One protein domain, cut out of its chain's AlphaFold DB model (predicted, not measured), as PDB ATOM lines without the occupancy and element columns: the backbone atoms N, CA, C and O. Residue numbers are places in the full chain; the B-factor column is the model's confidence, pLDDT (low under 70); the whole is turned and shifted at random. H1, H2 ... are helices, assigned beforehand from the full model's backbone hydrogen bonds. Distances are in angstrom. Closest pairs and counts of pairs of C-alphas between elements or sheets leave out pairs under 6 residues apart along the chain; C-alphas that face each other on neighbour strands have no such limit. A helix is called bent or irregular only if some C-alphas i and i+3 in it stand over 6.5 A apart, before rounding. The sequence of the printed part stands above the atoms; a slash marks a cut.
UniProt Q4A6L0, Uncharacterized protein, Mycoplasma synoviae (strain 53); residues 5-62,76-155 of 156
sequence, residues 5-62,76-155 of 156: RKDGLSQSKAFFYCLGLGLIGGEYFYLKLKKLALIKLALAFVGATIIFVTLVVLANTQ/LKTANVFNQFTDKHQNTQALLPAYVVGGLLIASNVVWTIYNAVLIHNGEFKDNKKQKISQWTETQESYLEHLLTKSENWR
ATOM      1  N   ARG A   5       6.427  46.519 -61.097       80.19
ATOM      2  CA  ARG A   5       5.176  45.941 -61.596       80.19
ATOM      3  C   ARG A   5       4.383  47.026 -62.326       80.19
ATOM      4  O   ARG A   5       4.392  48.166 -61.874       80.19
ATOM      5  N   LYS A   6       3.591  46.645 -63.335       71.75
ATOM      6  CA  LYS A   6       2.737  47.550 -64.144       71.75
ATOM      7  C   LYS A   6       1.863  48.523 -63.334       71.75
ATOM      8  O   LYS A   6       1.520  49.606 -63.792       71.75
ATOM      9  N   ASP A   7       1.511  48.142 -62.106       76.12
ATOM     10  CA  ASP A   7       0.703  48.953 -61.187       76.12
ATOM     11  C   ASP A   7       1.522  50.016 -60.410       76.12
ATOM     12  O   ASP A   7       0.978  50.659 -59.515       76.12
ATOM     13  N   GLY A   8       2.827  50.161 -60.672       78.94
ATOM     14  CA  GLY A   8       3.729  51.099 -59.985       78.94
ATOM     15  C   GLY A   8       4.345  50.595 -58.676       78.94
ATOM     16  O   GLY A   8       4.919  51.377 -57.913       78.94
ATOM     17  N   LEU A   9       4.238  49.294 -58.389       84.81
ATOM     18  CA  LEU A   9       4.906  48.694 -57.231       84.81
ATOM     19  C   LEU A   9       6.383  48.460 -57.536       84.81
ATOM     20  O   LEU A   9       6.703  47.894 -58.578       84.81
ATOM     21  N   SER A  10       7.263  48.846 -56.615       88.88
ATOM     22  CA  SER A  10       8.702  48.632 -56.741       88.88
ATOM     23  C   SER A  10       9.239  47.730 -55.635       88.88
ATOM     24  O   SER A  10       8.799  47.781 -54.482       88.88
ATOM     25  N   GLN A  11      10.230  46.912 -55.988       89.50
ATOM     26  CA  GLN A  11      10.922  46.043 -55.035       89.50
ATOM     27  C   GLN A  11      11.593  46.851 -53.916       89.50
ATOM     28  O   GLN A  11      11.526  46.474 -52.750       89.50
ATOM     29  N   SER A  12      12.204  47.990 -54.260       88.56
ATOM     30  CA  SER A  12      12.868  48.867 -53.291       88.56
ATOM     31  C   SER A  12      11.890  49.435 -52.270       88.56
ATOM     32  O   SER A  12      12.158  49.371 -51.076       88.56
ATOM     33  N   LYS A  13      10.725  49.930 -52.708       90.12
ATOM     34  CA  LYS A  13       9.696  50.424 -51.790       90.12
ATOM     35  C   LYS A  13       9.186  49.296 -50.903       90.12
ATOM     36  O   LYS A  13       9.133  49.486 -49.696       90.12
ATOM     37  N   ALA A  14       8.891  48.120 -51.461       91.12
ATOM     38  CA  ALA A  14       8.481  46.963 -50.663       91.12
ATOM     39  C   ALA A  14       9.512  46.619 -49.571       91.12
ATOM     40  O   ALA A  14       9.131  46.345 -48.435       91.12
ATOM     41  N   PHE A  15      10.804  46.702 -49.895       92.88
ATOM     42  CA  PHE A  15      11.892  46.485 -48.944       92.88
ATOM     43  C   PHE A  15      11.924  47.554 -47.842       92.88
ATOM     44  O   PHE A  15      11.946  47.207 -46.665       92.88
ATOM     45  N   PHE A  16      11.839  48.842 -48.186       91.81
ATOM     46  CA  PHE A  16      11.799  49.917 -47.185       91.81
ATOM     47  C   PHE A  16      10.546  49.864 -46.301       91.81
ATOM     48  O   PHE A  16      10.644  50.085 -45.097       91.81
ATOM     49  N   TYR A  17       9.386  49.506 -46.862       92.94
ATOM     50  CA  TYR A  17       8.172  49.254 -46.080       92.94
ATOM     51  C   TYR A  17       8.344  48.064 -45.129       92.94
ATOM     52  O   TYR A  17       7.844  48.115 -44.008       92.94
ATOM     53  N   CYS A  18       9.077  47.027 -45.540       93.94
ATOM     54  CA  CYS A  18       9.417  45.900 -44.677       93.94
ATOM     55  C   CYS A  18      10.377  46.306 -43.549       93.94
ATOM     56  O   CYS A  18      10.176  45.908 -42.411       93.94
ATOM     57  N   LEU A  19      11.385  47.141 -43.815       92.12
ATOM     58  CA  LEU A  19      12.317  47.577 -42.772       92.12
ATOM     59  C   LEU A  19      11.688  48.569 -41.786       92.12
ATOM     60  O   LEU A  19      11.835  48.409 -40.580       92.12
ATOM     61  N   GLY A  20      10.985  49.589 -42.286       91.31
ATOM     62  CA  GLY A  20      10.442  50.660 -41.447       91.31
ATOM     63  C   GLY A  20       9.131  50.295 -40.754       91.31
ATOM     64  O   GLY A  20       8.907  50.683 -39.612       91.31
ATOM     65  N   LEU A  21       8.258  49.545 -41.432       93.12
ATOM     66  CA  LEU A  21       6.909  49.220 -40.957       93.12
ATOM     67  C   LEU A  21       6.647  47.709 -40.927       93.12
ATOM     68  O   LEU A  21       5.498  47.278 -40.833       93.12
ATOM     69  N   GLY A  22       7.693  46.884 -40.989       91.44
ATOM     70  CA  GLY A  22       7.549  45.435 -41.071       91.44
ATOM     71  C   GLY A  22       6.851  44.824 -39.872       91.44
ATOM     72  O   GLY A  22       5.994  43.965 -40.054       91.44
ATOM     73  N   LEU A  23       7.128  45.317 -38.661       92.56
ATOM     74  CA  LEU A  23       6.486  44.816 -37.441       92.56
ATOM     75  C   LEU A  23       4.959  44.916 -37.493       92.56
ATOM     76  O   LEU A  23       4.275  44.049 -36.963       92.56
ATOM     77  N   ILE A  24       4.429  45.921 -38.191       93.50
ATOM     78  CA  ILE A  24       2.988  46.141 -38.358       93.50
ATOM     79  C   ILE A  24       2.463  45.700 -39.737       93.50
ATOM     80  O   ILE A  24       1.315  45.965 -40.080       93.50
ATOM     81  N   GLY A  25       3.291  45.027 -40.543       91.62
ATOM     82  CA  GLY A  25       2.915  44.491 -41.854       91.62
ATOM     83  C   GLY A  25       2.887  45.500 -43.002       91.62
ATOM     84  O   GLY A  25       2.132  45.310 -43.960       91.62
ATOM     85  N   GLY A  26       3.697  46.560 -42.946       91.19
ATOM     86  CA  GLY A  26       3.793  47.579 -43.995       91.19
ATOM     87  C   GLY A  26       4.094  47.017 -45.389       91.19
ATOM     88  O   GLY A  26       3.517  47.471 -46.378       91.19
ATOM     89  N   GLU A  27       4.919  45.973 -45.483       92.75
ATOM     90  CA  GLU A  27       5.214  45.272 -46.735       92.75
ATOM     91  C   GLU A  27       3.967  44.618 -47.341       92.75
ATOM     92  O   GLU A  27       3.754  44.657 -48.556       92.75
ATOM     93  N   TYR A  28       3.097  44.068 -46.494       93.31
ATOM     94  CA  TYR A  28       1.868  43.415 -46.927       93.31
ATOM     95  C   TYR A  28       0.815  44.431 -47.363       93.31
ATOM     96  O   TYR A  28       0.119  44.193 -48.353       93.31
ATOM     97  N   PHE A  29       0.715  45.574 -46.680       92.00
ATOM     98  CA  PHE A  29      -0.140  46.675 -47.125       92.00
ATOM     99  C   PHE A  29       0.296  47.192 -48.496       92.00
ATOM    100  O   PHE A  29      -0.536  47.300 -49.400       92.00
ATOM    101  N   TYR A  30       1.600  47.417 -48.678       89.94
ATOM    102  CA  TYR A  30       2.157  47.871 -49.948       89.94
ATOM    103  C   TYR A  30       1.890  46.873 -51.086       89.94
ATOM    104  O   TYR A  30       1.404  47.247 -52.153       89.94
ATOM    105  N   LEU A  31       2.105  45.577 -50.841       89.00
ATOM    106  CA  LEU A  31       1.896  44.507 -51.826       89.00
ATOM    107  C   LEU A  31       0.434  44.040 -51.950       89.00
ATOM    108  O   LEU A  31       0.152  43.044 -52.624       89.00
ATOM    109  N   LYS A  32      -0.516  44.769 -51.345       89.50
ATOM    110  CA  LYS A  32      -1.968  44.512 -51.383       89.50
ATOM    111  C   LYS A  32      -2.385  43.148 -50.801       89.50
ATOM    112  O   LYS A  32      -3.443  42.617 -51.138       89.50
ATOM    113  N   LEU A  33      -1.598  42.591 -49.883       91.00
ATOM    114  CA  LEU A  33      -1.858  41.347 -49.152       91.00
ATOM    115  C   LEU A  33      -2.608  41.623 -47.835       91.00
ATOM    116  O   LEU A  33      -2.119  41.335 -46.744       91.00
ATOM    117  N   LYS A  34      -3.826  42.173 -47.936       90.38
ATOM    118  CA  LYS A  34      -4.597  42.699 -46.787       90.38
ATOM    119  C   LYS A  34      -4.783  41.701 -45.634       90.38
ATOM    120  O   LYS A  34      -4.673  42.087 -44.479       90.38
ATOM    121  N   LYS A  35      -5.048  40.423 -45.939       91.12
ATOM    122  CA  LYS A  35      -5.261  39.388 -44.910       91.12
ATOM    123  C   LYS A  35      -4.007  39.160 -44.059       91.12
ATOM    124  O   LYS A  35      -4.098  39.142 -42.840       91.12
ATOM    125  N   LEU A  36      -2.844  39.035 -44.700       91.94
ATOM    126  CA  LEU A  36      -1.562  38.852 -44.012       91.94
ATOM    127  C   LEU A  36      -1.152  40.113 -43.245       91.94
ATOM    128  O   LEU A  36      -0.676  40.006 -42.119       91.94
ATOM    129  N   ALA A  37      -1.408  41.294 -43.817       93.50
ATOM    130  CA  ALA A  37      -1.167  42.570 -43.149       93.50
ATOM    131  C   ALA A  37      -1.937  42.669 -41.821       93.50
ATOM    132  O   ALA A  37      -1.353  42.984 -40.789       93.50
ATOM    133  N   LEU A  38      -3.231  42.329 -41.838       93.94
ATOM    134  CA  LEU A  38      -4.088  42.353 -40.649       93.94
ATOM    135  C   LEU A  38      -3.634  41.362 -39.575       93.94
ATOM    136  O   LEU A  38      -3.612  41.717 -38.401       93.94
ATOM    137  N   ILE A  39      -3.237  40.146 -39.963       93.19
ATOM    138  CA  ILE A  39      -2.715  39.145 -39.018       93.19
ATOM    139  C   ILE A  39      -1.452  39.671 -38.330       93.19
ATOM    140  O   ILE A  39      -1.335  39.597 -37.107       93.19
ATOM    141  N   LYS A  40      -0.520  40.234 -39.104       93.62
ATOM    142  CA  LYS A  40       0.748  40.736 -38.568       93.62
ATOM    143  C   LYS A  40       0.553  41.946 -37.653       93.62
ATOM    144  O   LYS A  40       1.166  42.015 -36.591       93.62
ATOM    145  N   LEU A  41      -0.353  42.849 -38.032       94.88
ATOM    146  CA  LEU A  41      -0.761  43.984 -37.207       94.88
ATOM    147  C   LEU A  41      -1.397  43.524 -35.887       94.88
ATOM    148  O   LEU A  41      -1.032  44.033 -34.830       94.88
ATOM    149  N   ALA A  42      -2.307  42.547 -35.932       94.19
ATOM    150  CA  ALA A  42      -2.951  42.008 -34.738       94.19
ATOM    151  C   ALA A  42      -1.934  41.361 -33.785       94.19
ATOM    152  O   ALA A  42      -1.968  41.631 -32.588       94.19
ATOM    153  N   LEU A  43      -0.984  40.576 -34.306       92.94
ATOM    154  CA  LEU A  43       0.093  39.981 -33.506       92.94
ATOM    155  C   LEU A  43       0.969  41.042 -32.830       92.94
ATOM    156  O   LEU A  43       1.259  40.925 -31.640       92.94
ATOM    157  N   ALA A  44       1.358  42.090 -33.564       93.50
ATOM    158  CA  ALA A  44       2.117  43.204 -33.001       93.50
ATOM    159  C   ALA A  44       1.338  43.915 -31.889       93.50
ATOM    160  O   ALA A  44       1.888  44.176 -30.822       93.50
ATOM    161  N   PHE A  45       0.052  44.184 -32.121       95.38
ATOM    162  CA  PHE A  45      -0.804  44.871 -31.163       95.38
ATOM    163  C   PHE A  45      -1.022  44.049 -29.889       95.38
ATOM    164  O   PHE A  45      -0.877  44.577 -28.789       95.38
ATOM    165  N   VAL A  46      -1.306  42.750 -30.017       95.19
ATOM    166  CA  VAL A  46      -1.470  41.839 -28.874       95.19
ATOM    167  C   VAL A  46      -0.171  41.738 -28.075       95.19
ATOM    168  O   VAL A  46      -0.191  41.952 -26.865       95.19
ATOM    169  N   GLY A  47       0.966  41.491 -28.735       93.75
ATOM    170  CA  GLY A  47       2.266  41.408 -28.064       93.75
ATOM    171  C   GLY A  47       2.629  42.699 -27.321       93.75
ATOM    172  O   GLY A  47       3.002  42.651 -26.150       93.75
ATOM    173  N   ALA A  48       2.447  43.855 -27.965       94.75
ATOM    174  CA  ALA A  48       2.721  45.158 -27.360       94.75
ATOM    175  C   ALA A  48       1.783  45.466 -26.186       94.75
ATOM    176  O   ALA A  48       2.237  45.970 -25.162       94.75
ATOM    177  N   THR A  49       0.496  45.123 -26.304       94.69
ATOM    178  CA  THR A  49      -0.493  45.335 -25.236       94.69
ATOM    179  C   THR A  49      -0.154  44.507 -24.003       94.69
ATOM    180  O   THR A  49      -0.188  45.035 -22.897       94.69
ATOM    181  N   ILE A  50       0.225  43.235 -24.179       93.25
ATOM    182  CA  ILE A  50       0.633  42.370 -23.064       93.25
ATOM    183  C   ILE A  50       1.835  42.981 -22.341       93.25
ATOM    184  O   ILE A  50       1.773  43.193 -21.133       93.25
ATOM    185  N   ILE A  51       2.893  43.336 -23.080       92.81
ATOM    186  CA  ILE A  51       4.094  43.955 -22.500       92.81
ATOM    187  C   ILE A  51       3.727  45.244 -21.758       92.81
ATOM    188  O   ILE A  51       4.152  45.439 -20.621       92.81
ATOM    189  N   PHE A  52       2.927  46.110 -22.379       92.88
ATOM    190  CA  PHE A  52       2.531  47.390 -21.801       92.88
ATOM    191  C   PHE A  52       1.742  47.215 -20.499       92.88
ATOM    192  O   PHE A  52       2.105  47.809 -19.487       92.88
ATOM    193  N   VAL A  53       0.708  46.367 -20.497       90.12
ATOM    194  CA  VAL A  53      -0.093  46.086 -19.297       90.12
ATOM    195  C   VAL A  53       0.790  45.512 -18.195       90.12
ATOM    196  O   VAL A  53       0.727  45.981 -17.061       90.12
ATOM    197  N   THR A  54       1.663  44.554 -18.518       87.88
ATOM    198  CA  THR A  54       2.588  43.986 -17.534       87.88
ATOM    199  C   THR A  54       3.515  45.053 -16.947       87.88
ATOM    200  O   THR A  54       3.640  45.130 -15.728       87.88
ATOM    201  N   LEU A  55       4.105  45.929 -17.768       86.50
ATOM    202  CA  LEU A  55       4.970  47.014 -17.290       86.50
ATOM    203  C   LEU A  55       4.228  48.014 -16.392       86.50
ATOM    204  O   LEU A  55       4.764  48.413 -15.360       86.50
ATOM    205  N   VAL A  56       2.995  48.388 -16.748       88.00
ATOM    206  CA  VAL A  56       2.159  49.287 -15.935       88.00
ATOM    207  C   VAL A  56       1.850  48.661 -14.575       88.00
ATOM    208  O   VAL A  56       1.947  49.335 -13.551       88.00
ATOM    209  N   VAL A  57       1.508  47.371 -14.531       84.75
ATOM    210  CA  VAL A  57       1.239  46.683 -13.261       84.75
ATOM    211  C   VAL A  57       2.512  46.583 -12.417       84.75
ATOM    212  O   VAL A  57       2.463  46.892 -11.227       84.75
ATOM    213  N   LEU A  58       3.663  46.241 -13.012       78.69
ATOM    214  CA  LEU A  58       4.939  46.217 -12.286       78.69
ATOM    215  C   LEU A  58       5.258  47.586 -11.670       78.69
ATOM    216  O   LEU A  58       5.529  47.656 -10.472       78.69
ATOM    217  N   ALA A  59       5.156  48.667 -12.449       79.31
ATOM    218  CA  ALA A  59       5.438  50.021 -11.974       79.31
ATOM    219  C   ALA A  59       4.550  50.430 -10.783       79.31
ATOM    220  O   ALA A  59       5.025  51.059  -9.841       79.31
ATOM    221  N   ASN A  60       3.280  50.016 -10.780       75.38
ATOM    222  CA  ASN A  60       2.328  50.349  -9.716       75.38
ATOM    223  C   ASN A  60       2.459  49.479  -8.450       75.38
ATOM    224  O   ASN A  60       1.900  49.828  -7.413       75.38
ATOM    225  N   THR A  61       3.198  48.363  -8.484       65.81
ATOM    226  CA  THR A  61       3.422  47.508  -7.294       65.81
ATOM    227  C   THR A  61       4.588  47.973  -6.404       65.81
ATOM    228  O   THR A  61       4.835  47.413  -5.328       65.81
ATOM    229  N   GLN A  62       5.317  49.015  -6.803       56.59
ATOM    230  CA  GLN A  62       6.478  49.548  -6.088       56.59
ATOM    231  C   GLN A  62       6.077  50.646  -5.076       56.59
ATOM    232  O   GLN A  62       6.212  51.834  -5.336       56.59
ATOM    233  N   LEU A  76       1.645  42.728  15.593       52.34
ATOM    234  CA  LEU A  76       0.368  42.487  14.888       52.34
ATOM    235  C   LEU A  76       0.474  42.797  13.379       52.34
ATOM    236  O   LEU A  76      -0.279  42.282  12.555       52.34
ATOM    237  N   LYS A  77       1.442  43.641  13.002       52.69
ATOM    238  CA  LYS A  77       1.689  44.069  11.622       52.69
ATOM    239  C   LYS A  77       2.567  43.071  10.863       52.69
ATOM    240  O   LYS A  77       2.517  43.078   9.645       52.69
ATOM    241  N   THR A  78       3.304  42.185  11.536       53.94
ATOM    242  CA  THR A  78       4.181  41.180  10.907       53.94
ATOM    243  C   THR A  78       3.378  40.153  10.119       53.94
ATOM    244  O   THR A  78       3.774  39.818   9.011       53.94
ATOM    245  N   ALA A  79       2.205  39.733  10.606       50.94
ATOM    246  CA  ALA A  79       1.302  38.867   9.843       50.94
ATOM    247  C   ALA A  79       0.734  39.580   8.599       50.94
ATOM    248  O   ALA A  79       0.718  39.014   7.510       50.94
ATOM    249  N   ASN A  80       0.344  40.854   8.731       57.16
ATOM    250  CA  ASN A  80      -0.153  41.652   7.603       57.16
ATOM    251  C   ASN A  80       0.950  42.008   6.597       57.16
ATOM    252  O   ASN A  80       0.698  42.000   5.401       57.16
ATOM    253  N   VAL A  81       2.173  42.279   7.054       57.25
ATOM    254  CA  VAL A  81       3.344  42.555   6.209       57.25
ATOM    255  C   VAL A  81       3.815  41.284   5.519       57.25
ATOM    256  O   VAL A  81       4.163  41.350   4.345       57.25
ATOM    257  N   PHE A  82       3.789  40.136   6.202       53.09
ATOM    258  CA  PHE A  82       4.079  38.848   5.582       53.09
ATOM    259  C   PHE A  82       3.073  38.571   4.470       53.09
ATOM    260  O   PHE A  82       3.509  38.420   3.341       53.09
ATOM    261  N   ASN A  83       1.762  38.662   4.739       54.06
ATOM    262  CA  ASN A  83       0.710  38.496   3.726       54.06
ATOM    263  C   ASN A  83       0.849  39.484   2.554       54.06
ATOM    264  O   ASN A  83       0.731  39.093   1.399       54.06
ATOM    265  N   GLN A  84       1.176  40.749   2.827       56.72
ATOM    266  CA  GLN A  84       1.382  41.771   1.796       56.72
ATOM    267  C   GLN A  84       2.669  41.538   0.979       56.72
ATOM    268  O   GLN A  84       2.733  41.883  -0.204       56.72
ATOM    269  N   PHE A  85       3.698  40.935   1.583       53.12
ATOM    270  CA  PHE A  85       4.928  40.523   0.912       53.12
ATOM    271  C   PHE A  85       4.713  39.266   0.062       53.12
ATOM    272  O   PHE A  85       5.162  39.248  -1.085       53.12
ATOM    273  N   THR A  86       3.985  38.258   0.563       55.19
ATOM    274  CA  THR A  86       3.578  37.090  -0.232       55.19
ATOM    275  C   THR A  86       2.686  37.506  -1.392       55.19
ATOM    276  O   THR A  86       2.984  37.112  -2.512       55.19
ATOM    277  N   ASP A  87       1.693  38.375  -1.188       57.44
ATOM    278  CA  ASP A  87       0.816  38.866  -2.262       57.44
ATOM    279  C   ASP A  87       1.589  39.635  -3.343       57.44
ATOM    280  O   ASP A  87       1.332  39.481  -4.540       57.44
ATOM    281  N   LYS A  88       2.583  40.444  -2.951       55.75
ATOM    282  CA  LYS A  88       3.441  41.176  -3.895       55.75
ATOM    283  C   LYS A  88       4.390  40.247  -4.658       55.75
ATOM    284  O   LYS A  88       4.536  40.394  -5.874       55.75
ATOM    285  N   HIS A  89       5.013  39.278  -3.987       56.25
ATOM    286  CA  HIS A  89       5.862  38.279  -4.642       56.25
ATOM    287  C   HIS A  89       5.062  37.348  -5.557       56.25
ATOM    288  O   HIS A  89       5.505  37.064  -6.670       56.25
ATOM    289  N   GLN A  90       3.867  36.938  -5.137       58.59
ATOM    290  CA  GLN A  90       2.966  36.083  -5.903       58.59
ATOM    291  C   GLN A  90       2.420  36.816  -7.138       58.59
ATOM    292  O   GLN A  90       2.441  36.250  -8.230       58.59
ATOM    293  N   ASN A  91       2.057  38.102  -7.027       60.69
ATOM    294  CA  ASN A  91       1.684  38.920  -8.189       60.69
ATOM    295  C   ASN A  91       2.852  39.129  -9.162       60.69
ATOM    296  O   ASN A  91       2.674  39.019 -10.372       60.69
ATOM    297  N   THR A  92       4.065  39.380  -8.664       62.16
ATOM    298  CA  THR A  92       5.237  39.570  -9.539       62.16
ATOM    299  C   THR A  92       5.604  38.272 -10.276       62.16
ATOM    300  O   THR A  92       5.910  38.301 -11.469       62.16
ATOM    301  N   GLN A  93       5.504  37.115  -9.609       63.78
ATOM    302  CA  GLN A  93       5.699  35.802 -10.236       63.78
ATOM    303  C   GLN A  93       4.599  35.449 -11.246       63.78
ATOM    304  O   GLN A  93       4.894  34.819 -12.260       63.78
ATOM    305  N   ALA A  94       3.360  35.901 -11.030       69.94
ATOM    306  CA  ALA A  94       2.259  35.691 -11.970       69.94
ATOM    307  C   ALA A  94       2.398  36.508 -13.272       69.94
ATOM    308  O   ALA A  94       1.863  36.115 -14.309       69.94
ATOM    309  N   LEU A  95       3.133  37.624 -13.248       79.25
ATOM    310  CA  LEU A  95       3.284  38.540 -14.389       79.25
ATOM    311  C   LEU A  95       4.471  38.206 -15.303       79.25
ATOM    312  O   LEU A  95       4.447  38.538 -16.491       79.25
ATOM    313  N   LEU A  96       5.487  37.512 -14.782       81.69
ATOM    314  CA  LEU A  96       6.655  37.051 -15.542       81.69
ATOM    315  C   LEU A  96       6.279  36.220 -16.787       81.69
ATOM    316  O   LEU A  96       6.771  36.542 -17.871       81.69
ATOM    317  N   PRO A  97       5.380  35.216 -16.705       89.00
ATOM    318  CA  PRO A  97       4.944  34.460 -17.878       89.00
ATOM    319  C   PRO A  97       4.293  35.338 -18.951       89.00
ATOM    320  O   PRO A  97       4.589  35.175 -20.132       89.00
ATOM    321  N   ALA A  98       3.451  36.300 -18.557       87.44
ATOM    322  CA  ALA A  98       2.795  37.209 -19.496       87.44
ATOM    323  C   ALA A  98       3.819  38.089 -20.231       87.44
ATOM    324  O   ALA A  98       3.777  38.191 -21.457       87.44
ATOM    325  N   TYR A  99       4.792  38.645 -19.502       89.19
ATOM    326  CA  TYR A  99       5.884  39.421 -20.092       89.19
ATOM    327  C   TYR A  99       6.687  38.601 -21.110       89.19
ATOM    328  O   TYR A  99       6.941  39.064 -22.223       89.19
ATOM    329  N   VAL A 100       7.038  37.359 -20.758       91.38
ATOM    330  CA  VAL A 100       7.766  36.440 -21.646       91.38
ATOM    331  C   VAL A 100       6.948  36.122 -22.899       91.38
ATOM    332  O   VAL A 100       7.486  36.186 -24.002       91.38
ATOM    333  N   VAL A 101       5.647  35.843 -22.767       92.25
ATOM    334  CA  VAL A 101       4.758  35.581 -23.912       92.25
ATOM    335  C   VAL A 101       4.669  36.799 -24.836       92.25
ATOM    336  O   VAL A 101       4.822  36.656 -26.049       92.25
ATOM    337  N   GLY A 102       4.478  37.999 -24.283       92.44
ATOM    338  CA  GLY A 102       4.470  39.239 -25.062       92.44
ATOM    339  C   GLY A 102       5.795  39.469 -25.797       92.44
ATOM    340  O   GLY A 102       5.802  39.764 -26.994       92.44
ATOM    341  N   GLY A 103       6.920  39.252 -25.110       92.94
ATOM    342  CA  GLY A 103       8.259  39.327 -25.695       92.94
ATOM    343  C   GLY A 103       8.467  38.333 -26.838       92.94
ATOM    344  O   GLY A 103       8.944  38.718 -27.904       92.94
ATOM    345  N   LEU A 104       8.049  37.075 -26.663       94.94
ATOM    346  CA  LEU A 104       8.135  36.041 -27.698       94.94
ATOM    347  C   LEU A 104       7.291  36.377 -28.930       94.94
ATOM    348  O   LEU A 104       7.741  36.144 -30.053       94.94
ATOM    349  N   LEU A 105       6.101  36.955 -28.746       94.56
ATOM    350  CA  LEU A 105       5.259  37.412 -29.854       94.56
ATOM    351  C   LEU A 105       5.955  38.496 -30.681       94.56
ATOM    352  O   LEU A 105       6.016  38.389 -31.907       94.56
ATOM    353  N   ILE A 106       6.524  39.512 -30.028       94.75
ATOM    354  CA  ILE A 106       7.256  40.582 -30.716       94.75
ATOM    355  C   ILE A 106       8.520  40.040 -31.388       94.75
ATOM    356  O   ILE A 106       8.741  40.315 -32.567       94.75
ATOM    357  N   ALA A 107       9.313  39.221 -30.693       94.12
ATOM    358  CA  ALA A 107      10.525  38.614 -31.241       94.12
ATOM    359  C   ALA A 107      10.224  37.745 -32.474       94.12
ATOM    360  O   ALA A 107      10.893  37.868 -33.500       94.12
ATOM    361  N   SER A 108       9.165  36.933 -32.424       94.38
ATOM    362  CA  SER A 108       8.708  36.141 -33.575       94.38
ATOM    363  C   SER A 108       8.333  37.037 -34.759       94.38
ATOM    364  O   SER A 108       8.638  36.724 -35.910       94.38
ATOM    365  N   ASN A 109       7.723  38.191 -34.486       94.25
ATOM    366  CA  ASN A 109       7.331  39.148 -35.514       94.25
ATOM    367  C   ASN A 109       8.538  39.890 -36.130       94.25
ATOM    368  O   ASN A 109       8.548  40.191 -37.329       94.25
ATOM    369  N   VAL A 110       9.591  40.132 -35.340       94.56
ATOM    370  CA  VAL A 110      10.894  40.620 -35.827       94.56
ATOM    371  C   VAL A 110      11.519  39.591 -36.768       94.56
ATOM    372  O   VAL A 110      11.876  39.937 -37.892       94.56
ATOM    373  N   VAL A 111      11.592  38.319 -36.359       96.25
ATOM    374  CA  VAL A 111      12.154  37.238 -37.191       96.25
ATOM    375  C   VAL A 111      11.377  37.095 -38.500       96.25
ATOM    376  O   VAL A 111      11.983  37.028 -39.569       96.25
ATOM    377  N   TRP A 112      10.043  37.137 -38.449       95.88
ATOM    378  CA  TRP A 112       9.204  37.142 -39.649       95.88
ATOM    379  C   TRP A 112       9.525  38.345 -40.552       95.88
ATOM    380  O   TRP A 112       9.679  38.207 -41.764       95.88
ATOM    381  N   THR A 113       9.700  39.534 -39.981       95.44
ATOM    382  CA  THR A 113      10.083  40.731 -40.746       95.44
ATOM    383  C   THR A 113      11.431  40.568 -41.445       95.44
ATOM    384  O   THR A 113      11.533  40.860 -42.634       95.44
ATOM    385  N   ILE A 114      12.441  40.042 -40.752       95.31
ATOM    386  CA  ILE A 114      13.765  39.778 -41.336       95.31
ATOM    387  C   ILE A 114      13.648  38.772 -42.483       95.31
ATOM    388  O   ILE A 114      14.167  39.011 -43.574       95.31
ATOM    389  N   TYR A 115      12.913  37.680 -42.272       96.06
ATOM    390  CA  TYR A 115      12.665  36.678 -43.306       96.06
ATOM    391  C   TYR A 115      12.011  37.291 -44.555       96.06
ATOM    392  O   TYR A 115      12.464  37.069 -45.680       96.06
ATOM    393  N   ASN A 116      10.991  38.132 -44.370       94.75
ATOM    394  CA  ASN A 116      10.344  38.840 -45.470       94.75
ATOM    395  C   ASN A 116      11.308  39.789 -46.188       94.75
ATOM    396  O   ASN A 116      11.306  39.829 -47.417       94.75
ATOM    397  N   ALA A 117      12.144  40.523 -45.453       94.50
ATOM    398  CA  ALA A 117      13.130  41.427 -46.033       94.50
ATOM    399  C   ALA A 117      14.121  40.673 -46.933       94.50
ATOM    400  O   ALA A 117      14.385  41.125 -48.047       94.50
ATOM    401  N   VAL A 118      14.594  39.494 -46.506       95.25
ATOM    402  CA  VAL A 118      15.461  38.616 -47.314       95.25
ATOM    403  C   VAL A 118      14.742  38.142 -48.578       95.25
ATOM    404  O   VAL A 118      15.282  38.260 -49.677       95.25
ATOM    405  N   LEU A 119      13.498  37.670 -48.463       94.31
ATOM    406  CA  LEU A 119      12.713  37.254 -49.628       94.31
ATOM    407  C   LEU A 119      12.459  38.409 -50.607       94.31
ATOM    408  O   LEU A 119      12.493  38.205 -51.819       94.31
ATOM    409  N   ILE A 120      12.183  39.615 -50.108       93.19
ATOM    410  CA  ILE A 120      11.974  40.798 -50.949       93.19
ATOM    411  C   ILE A 120      13.285  41.193 -51.624       93.19
ATOM    412  O   ILE A 120      13.282  41.481 -52.820       93.19
ATOM    413  N   HIS A 121      14.404  41.164 -50.897       91.50
ATOM    414  CA  HIS A 121      15.729  41.453 -51.438       91.50
ATOM    415  C   HIS A 121      16.099  40.488 -52.574       91.50
ATOM    416  O   HIS A 121      16.467  40.928 -53.660       91.50
ATOM    417  N   ASN A 122      15.868  39.188 -52.377       91.25
ATOM    418  CA  ASN A 122      16.120  38.153 -53.385       91.25
ATOM    419  C   ASN A 122      15.071  38.133 -54.516       91.25
ATOM    420  O   ASN A 122      15.198  37.390 -55.487       91.25
ATOM    421  N   GLY A 123      14.007  38.934 -54.403       89.12
ATOM    422  CA  GLY A 123      12.898  38.956 -55.355       89.12
ATOM    423  C   GLY A 123      12.010  37.706 -55.298       89.12
ATOM    424  O   GLY A 123      11.211  37.470 -56.199       89.12
ATOM    425  N   GLU A 124      12.127  36.887 -54.258       92.62
ATOM    426  CA  GLU A 124      11.357  35.655 -54.077       92.62
ATOM    427  C   GLU A 124       9.997  35.881 -53.422       92.62
ATOM    428  O   GLU A 124       9.115  35.019 -53.490       92.62
ATOM    429  N   PHE A 125       9.818  37.044 -52.796       91.56
ATOM    430  CA  PHE A 125       8.574  37.404 -52.142       91.56
ATOM    431  C   PHE A 125       7.423  37.455 -53.151       91.56
ATOM    432  O   PHE A 125       7.570  37.978 -54.259       91.56
ATOM    433  N   LYS A 126       6.273  36.896 -52.766       89.19
ATOM    434  CA  LYS A 126       5.095  36.808 -53.631       89.19
ATOM    435  C   LYS A 126       4.141  37.958 -53.367       89.19
ATOM    436  O   LYS A 126       3.883  38.313 -52.222       89.19
ATOM    437  N   ASP A 127       3.580  38.500 -54.434       85.69
ATOM    438  CA  ASP A 127       2.551  39.526 -54.353       85.69
ATOM    439  C   ASP A 127       1.132  38.940 -54.219       85.69
ATOM    440  O   ASP A 127       0.919  37.727 -54.130       85.69
ATOM    441  N   ASN A 128       0.124  39.815 -54.234       86.62
ATOM    442  CA  ASN A 128      -1.288  39.433 -54.203       86.62
ATOM    443  C   ASN A 128      -1.760  38.587 -55.403       86.62
ATOM    444  O   ASN A 128      -2.814  37.961 -55.311       86.62
ATOM    445  N   LYS A 129      -1.001  38.545 -56.503       84.56
ATOM    446  CA  LYS A 129      -1.243  37.686 -57.672       84.56
ATOM    447  C   LYS A 129      -0.444  36.378 -57.599       84.56
ATOM    448  O   LYS A 129      -0.435  35.618 -58.561       84.56
ATOM    449  N   LYS A 130       0.203  36.096 -56.459       85.12
ATOM    450  CA  LYS A 130       1.096  34.947 -56.229       85.12
ATOM    451  C   LYS A 130       2.335  34.939 -57.138       85.12
ATOM    452  O   LYS A 130       3.010  33.913 -57.215       85.12
ATOM    453  N   GLN A 131       2.652  36.062 -57.785       86.31
ATOM    454  CA  GLN A 131       3.836  36.209 -58.630       86.31
ATOM    455  C   GLN A 131       5.026  36.641 -57.777       86.31
ATOM    456  O   GLN A 131       4.880  37.478 -56.882       86.31
ATOM    457  N   LYS A 132       6.203  36.062 -58.040       89.62
ATOM    458  CA  LYS A 132       7.447  36.491 -57.387       89.62
ATOM    459  C   LYS A 132       7.822  37.888 -57.886       89.62
ATOM    460  O   LYS A 132       7.658  38.177 -59.070       89.62
ATOM    461  N   ILE A 133       8.407  38.721 -57.028       86.62
ATOM    462  CA  ILE A 133       8.964  40.025 -57.432       86.62
ATOM    463  C   ILE A 133       9.984  39.871 -58.573       86.62
ATOM    464  O   ILE A 133      10.072  40.708 -59.468       86.62
ATOM    465  N   SER A 134      10.734  38.769 -58.599       85.06
ATOM    466  CA  SER A 134      11.690  38.460 -59.659       85.06
ATOM    467  C   SER A 134      11.040  38.262 -61.033       85.06
ATOM    468  O   SER A 134      11.728  38.419 -62.039       85.06
ATOM    469  N   GLN A 135       9.741  37.974 -61.091       85.31
ATOM    470  CA  GLN A 135       8.974  37.820 -62.329       85.31
ATOM    471  C   GLN A 135       8.361  39.138 -62.813       85.31
ATOM    472  O   GLN A 135       7.685  39.159 -63.837       85.31
ATOM    473  N   TRP A 136       8.563  40.240 -62.090       86.00
ATOM    474  CA  TRP A 136       8.118  41.552 -62.539       86.00
ATOM    475  C   TRP A 136       8.967  41.998 -63.732       86.00
ATOM    476  O   TRP A 136      10.194  42.061 -63.648       86.00
ATOM    477  N   THR A 137       8.294  42.234 -64.857       70.56
ATOM    478  CA  THR A 137       8.915  42.374 -66.180       70.56
ATOM    479  C   THR A 137       9.347  43.794 -66.518       70.56
ATOM    480  O   THR A 137      10.087  43.967 -67.478       70.56
ATOM    481  N   GLU A 138       8.891  44.809 -65.780       66.06
ATOM    482  CA  GLU A 138       9.177  46.195 -66.145       66.06
ATOM    483  C   GLU A 138      10.462  46.689 -65.478       66.06
ATOM    484  O   GLU A 138      10.634  46.652 -64.252       66.06
ATOM    485  N   THR A 139      11.381  47.150 -66.325       66.00
ATOM    486  CA  THR A 139      12.479  48.027 -65.927       66.00
ATOM    487  C   THR A 139      11.916  49.415 -65.616       66.00
ATOM    488  O   THR A 139      10.829  49.781 -66.066       66.00
ATOM    489  N   GLN A 140      12.650  50.205 -64.834       63.34
ATOM    490  CA  GLN A 140      12.238  51.567 -64.480       63.34
ATOM    491  C   GLN A 140      11.958  52.435 -65.722       63.34
ATOM    492  O   GLN A 140      10.999  53.199 -65.719       63.34
ATOM    493  N   GLU A 141      12.763  52.282 -66.777       66.12
ATOM    494  CA  GLU A 141      12.617  53.002 -68.049       66.12
ATOM    495  C   GLU A 141      11.316  52.635 -68.770       66.12
ATOM    496  O   GLU A 141      10.532  53.523 -69.086       66.12
ATOM    497  N   SER A 142      11.015  51.339 -68.916       68.62
ATOM    498  CA  SER A 142       9.769  50.876 -69.549       68.62
ATOM    499  C   SER A 142       8.520  51.355 -68.797       68.62
ATOM    500  O   SER A 142       7.523  51.734 -69.416       68.62
ATOM    501  N   TYR A 143       8.578  51.403 -67.463       68.00
ATOM    502  CA  TYR A 143       7.482  51.937 -66.653       68.00
ATOM    503  C   TYR A 143       7.296  53.451 -66.852       68.00
ATOM    504  O   TYR A 143       6.164  53.931 -66.946       68.00
ATOM    505  N   LEU A 144       8.393  54.212 -66.928       71.94
ATOM    506  CA  LEU A 144       8.353  55.656 -67.179       71.94
ATOM    507  C   LEU A 144       7.827  55.970 -68.585       71.94
ATOM    508  O   LEU A 144       6.964  56.836 -68.713       71.94
ATOM    509  N   GLU A 145       8.252  55.233 -69.614       76.88
ATOM    510  CA  GLU A 145       7.716  55.359 -70.978       76.88
ATOM    511  C   GLU A 145       6.214  55.059 -71.038       76.88
ATOM    512  O   GLU A 145       5.453  55.808 -71.654       76.88
ATOM    513  N   HIS A 146       5.753  54.011 -70.345       71.81
ATOM    514  CA  HIS A 146       4.327  53.697 -70.244       71.81
ATOM    515  C   HIS A 146       3.529  54.808 -69.537       71.81
ATOM    516  O   HIS A 146       2.399  55.108 -69.921       71.81
ATOM    517  N   LEU A 147       4.090  55.452 -68.506       75.31
ATOM    518  CA  LEU A 147       3.441  56.595 -67.856       75.31
ATOM    519  C   LEU A 147       3.388  57.830 -68.763       75.31
ATOM    520  O   LEU A 147       2.363  58.515 -68.774       75.31
ATOM    521  N   LEU A 148       4.454  58.099 -69.519       76.81
ATOM    522  CA  LEU A 148       4.535  59.232 -70.442       76.81
ATOM    523  C   LEU A 148       3.547  59.079 -71.603       76.81
ATOM    524  O   LEU A 148       2.700  59.953 -71.786       76.81
ATOM    525  N   THR A 149       3.556  57.935 -72.290       74.88
ATOM    526  CA  THR A 149       2.600  57.622 -73.373       74.88
ATOM    527  C   THR A 149       1.156  57.615 -72.884       74.88
ATOM    528  O   THR A 149       0.262  58.149 -73.543       74.88
ATOM    529  N   LYS A 150       0.897  57.073 -71.686       70.31
ATOM    530  CA  LYS A 150      -0.428  57.181 -71.072       70.31
ATOM    531  C   LYS A 150      -0.806  58.645 -70.863       70.31
ATOM    532  O   LYS A 150      -1.932  58.999 -71.179       70.31
ATOM    533  N   SER A 151       0.094  59.484 -70.349       70.56
ATOM    534  CA  SER A 151      -0.187  60.904 -70.097       70.56
ATOM    535  C   SER A 151      -0.458  61.716 -71.368       70.56
ATOM    536  O   SER A 151      -1.298  62.611 -71.324       70.56
ATOM    537  N   GLU A 152       0.185  61.388 -72.492       68.06
ATOM    538  CA  GLU A 152      -0.080  62.015 -73.793       68.06
ATOM    539  C   GLU A 152      -1.468  61.653 -74.327       68.06
ATOM    540  O   GLU A 152      -2.198  62.534 -74.771       68.06
ATOM    541  N   ASN A 153      -1.896  60.398 -74.165       64.00
ATOM    542  CA  ASN A 153      -3.244  59.963 -74.544       64.00
ATOM    543  C   ASN A 153      -4.376  60.608 -73.721       64.00
ATOM    544  O   ASN A 153      -5.526  60.517 -74.124       64.00
ATOM    545  N   TRP A 154      -4.083  61.238 -72.575       56.81
ATOM    546  CA  TRP A 154      -5.063  62.029 -71.808       56.81
ATOM    547  C   TRP A 154      -5.074  63.517 -72.187       56.81
ATOM    548  O   TRP A 154      -5.919  64.260 -71.691       56.81
ATOM    549  N   ARG A 155      -4.113  63.978 -73.000       57.03
ATOM    550  CA  ARG A 155      -4.035  65.367 -73.484       57.03
ATOM    551  C   ARG A 155      -4.698  65.565 -74.854       57.03
ATOM    552  O   ARG A 155      -4.762  66.705 -75.310       57.03
TER     553      ARG A 155
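Overview. This is residues 5 to 62 and 76 to 155 of the 156 residues of an uncharacterized protein of Mycoplasma synoviae (strain 53) (UniProt Q4A6L0). One long helix, H4, bent but running nearly straight, makes most of the length of a slender rod; H3 and H1 pack along its arm H4b and run the opposite way, with the short H2 beside them. The far part of the arm H4a, residues 76 to 87, sticks out at one end of the rod, and at the other end H5 sits off the body after a long link, its residues 148 to 153 standing free together with 154 and 155. The printed part has 138 residues with five named helices, H1 to H5 in order along the chain, and no named strand: the class is all helix. The whole is extended, with a radius of gyration of the C-alphas of 24.1 A and spans of 91 by 31 by 20 A.

Along the chain. H4, residues 76 to 121, was assigned as one helix by its hydrogen bonds but is bent: C-alphas 94 and 97 are 6.6 A apart. Its arm H4a, residues 76 to 94, is 27.8 A long and begins with C-alpha 76 at (0.368, 42.487, 14.888); its arm H4b, residues 97 to 121, is 35.9 A long. H3, residues 34 to 60, measures 38.5 A. H1, residues 11 to 24, begins with C-alpha 11 at (10.922, 46.043, -55.035), measures 18.5 A and is irregular, with C-alphas 20 and 23 at 8.1 A. H2, residues 26 to 30, measures 6.2 A. H5, residues 140 to 153, measures 20.3 A and ends with C-alpha 153 at (-3.244, 59.963, -74.544).

Arrangement. The arms H4a and H4b stand at a shallow tilt of 21 degrees. H4b touches H3 with residues 98 to 109 alone, the closest C-alphas being those of Gly 102 and Gly 47 at 4.3 A; the two run opposite ways at a shallow tilt of 34 degrees, only just short of steep. H1 touches H4b, closest at the C-alphas of Gly 22 and Thr 113, 5.4 A, with a shallow tilt of 3 degrees, opposite ways. H1 touches H3 with residues 23 to 24 alone, at a steep tilt of 37 degrees, only just past shallow, the same way; their closest C-alphas, those of Ile 24 and Leu 41, are 4.5 A apart. H2 touches H1, closest at the C-alphas of Glu 27 and Cys 18, 4.7 A. H3 and H4a are close but not clearly touching, with the C-alphas of Leu 58 and Thr 92 at 7.2 A. H5 touches no helix. In H2, H3, H4b and H5 every O i to N i+4 pair is within hydrogen-bond range; in H1 8 of 10 are, in H4a 14 of 15.

Size, cuts and confidence. The two C-alphas farthest apart, those of Leu 76 and Arg 155, are 91.4 A from each other. Residues 63 to 75 are not printed, and C-alphas 62 and 76 across the cut are 23.0 A apart. The links H1 to H2 and H2 to H3 are tight, and the link H4 to H5, residues 122 to 139, is long. Mean pLDDT of the printed part is 82.3; it is under 70 in residues 61 to 62, 76 to 94, 138 to 143 and 152 to 155.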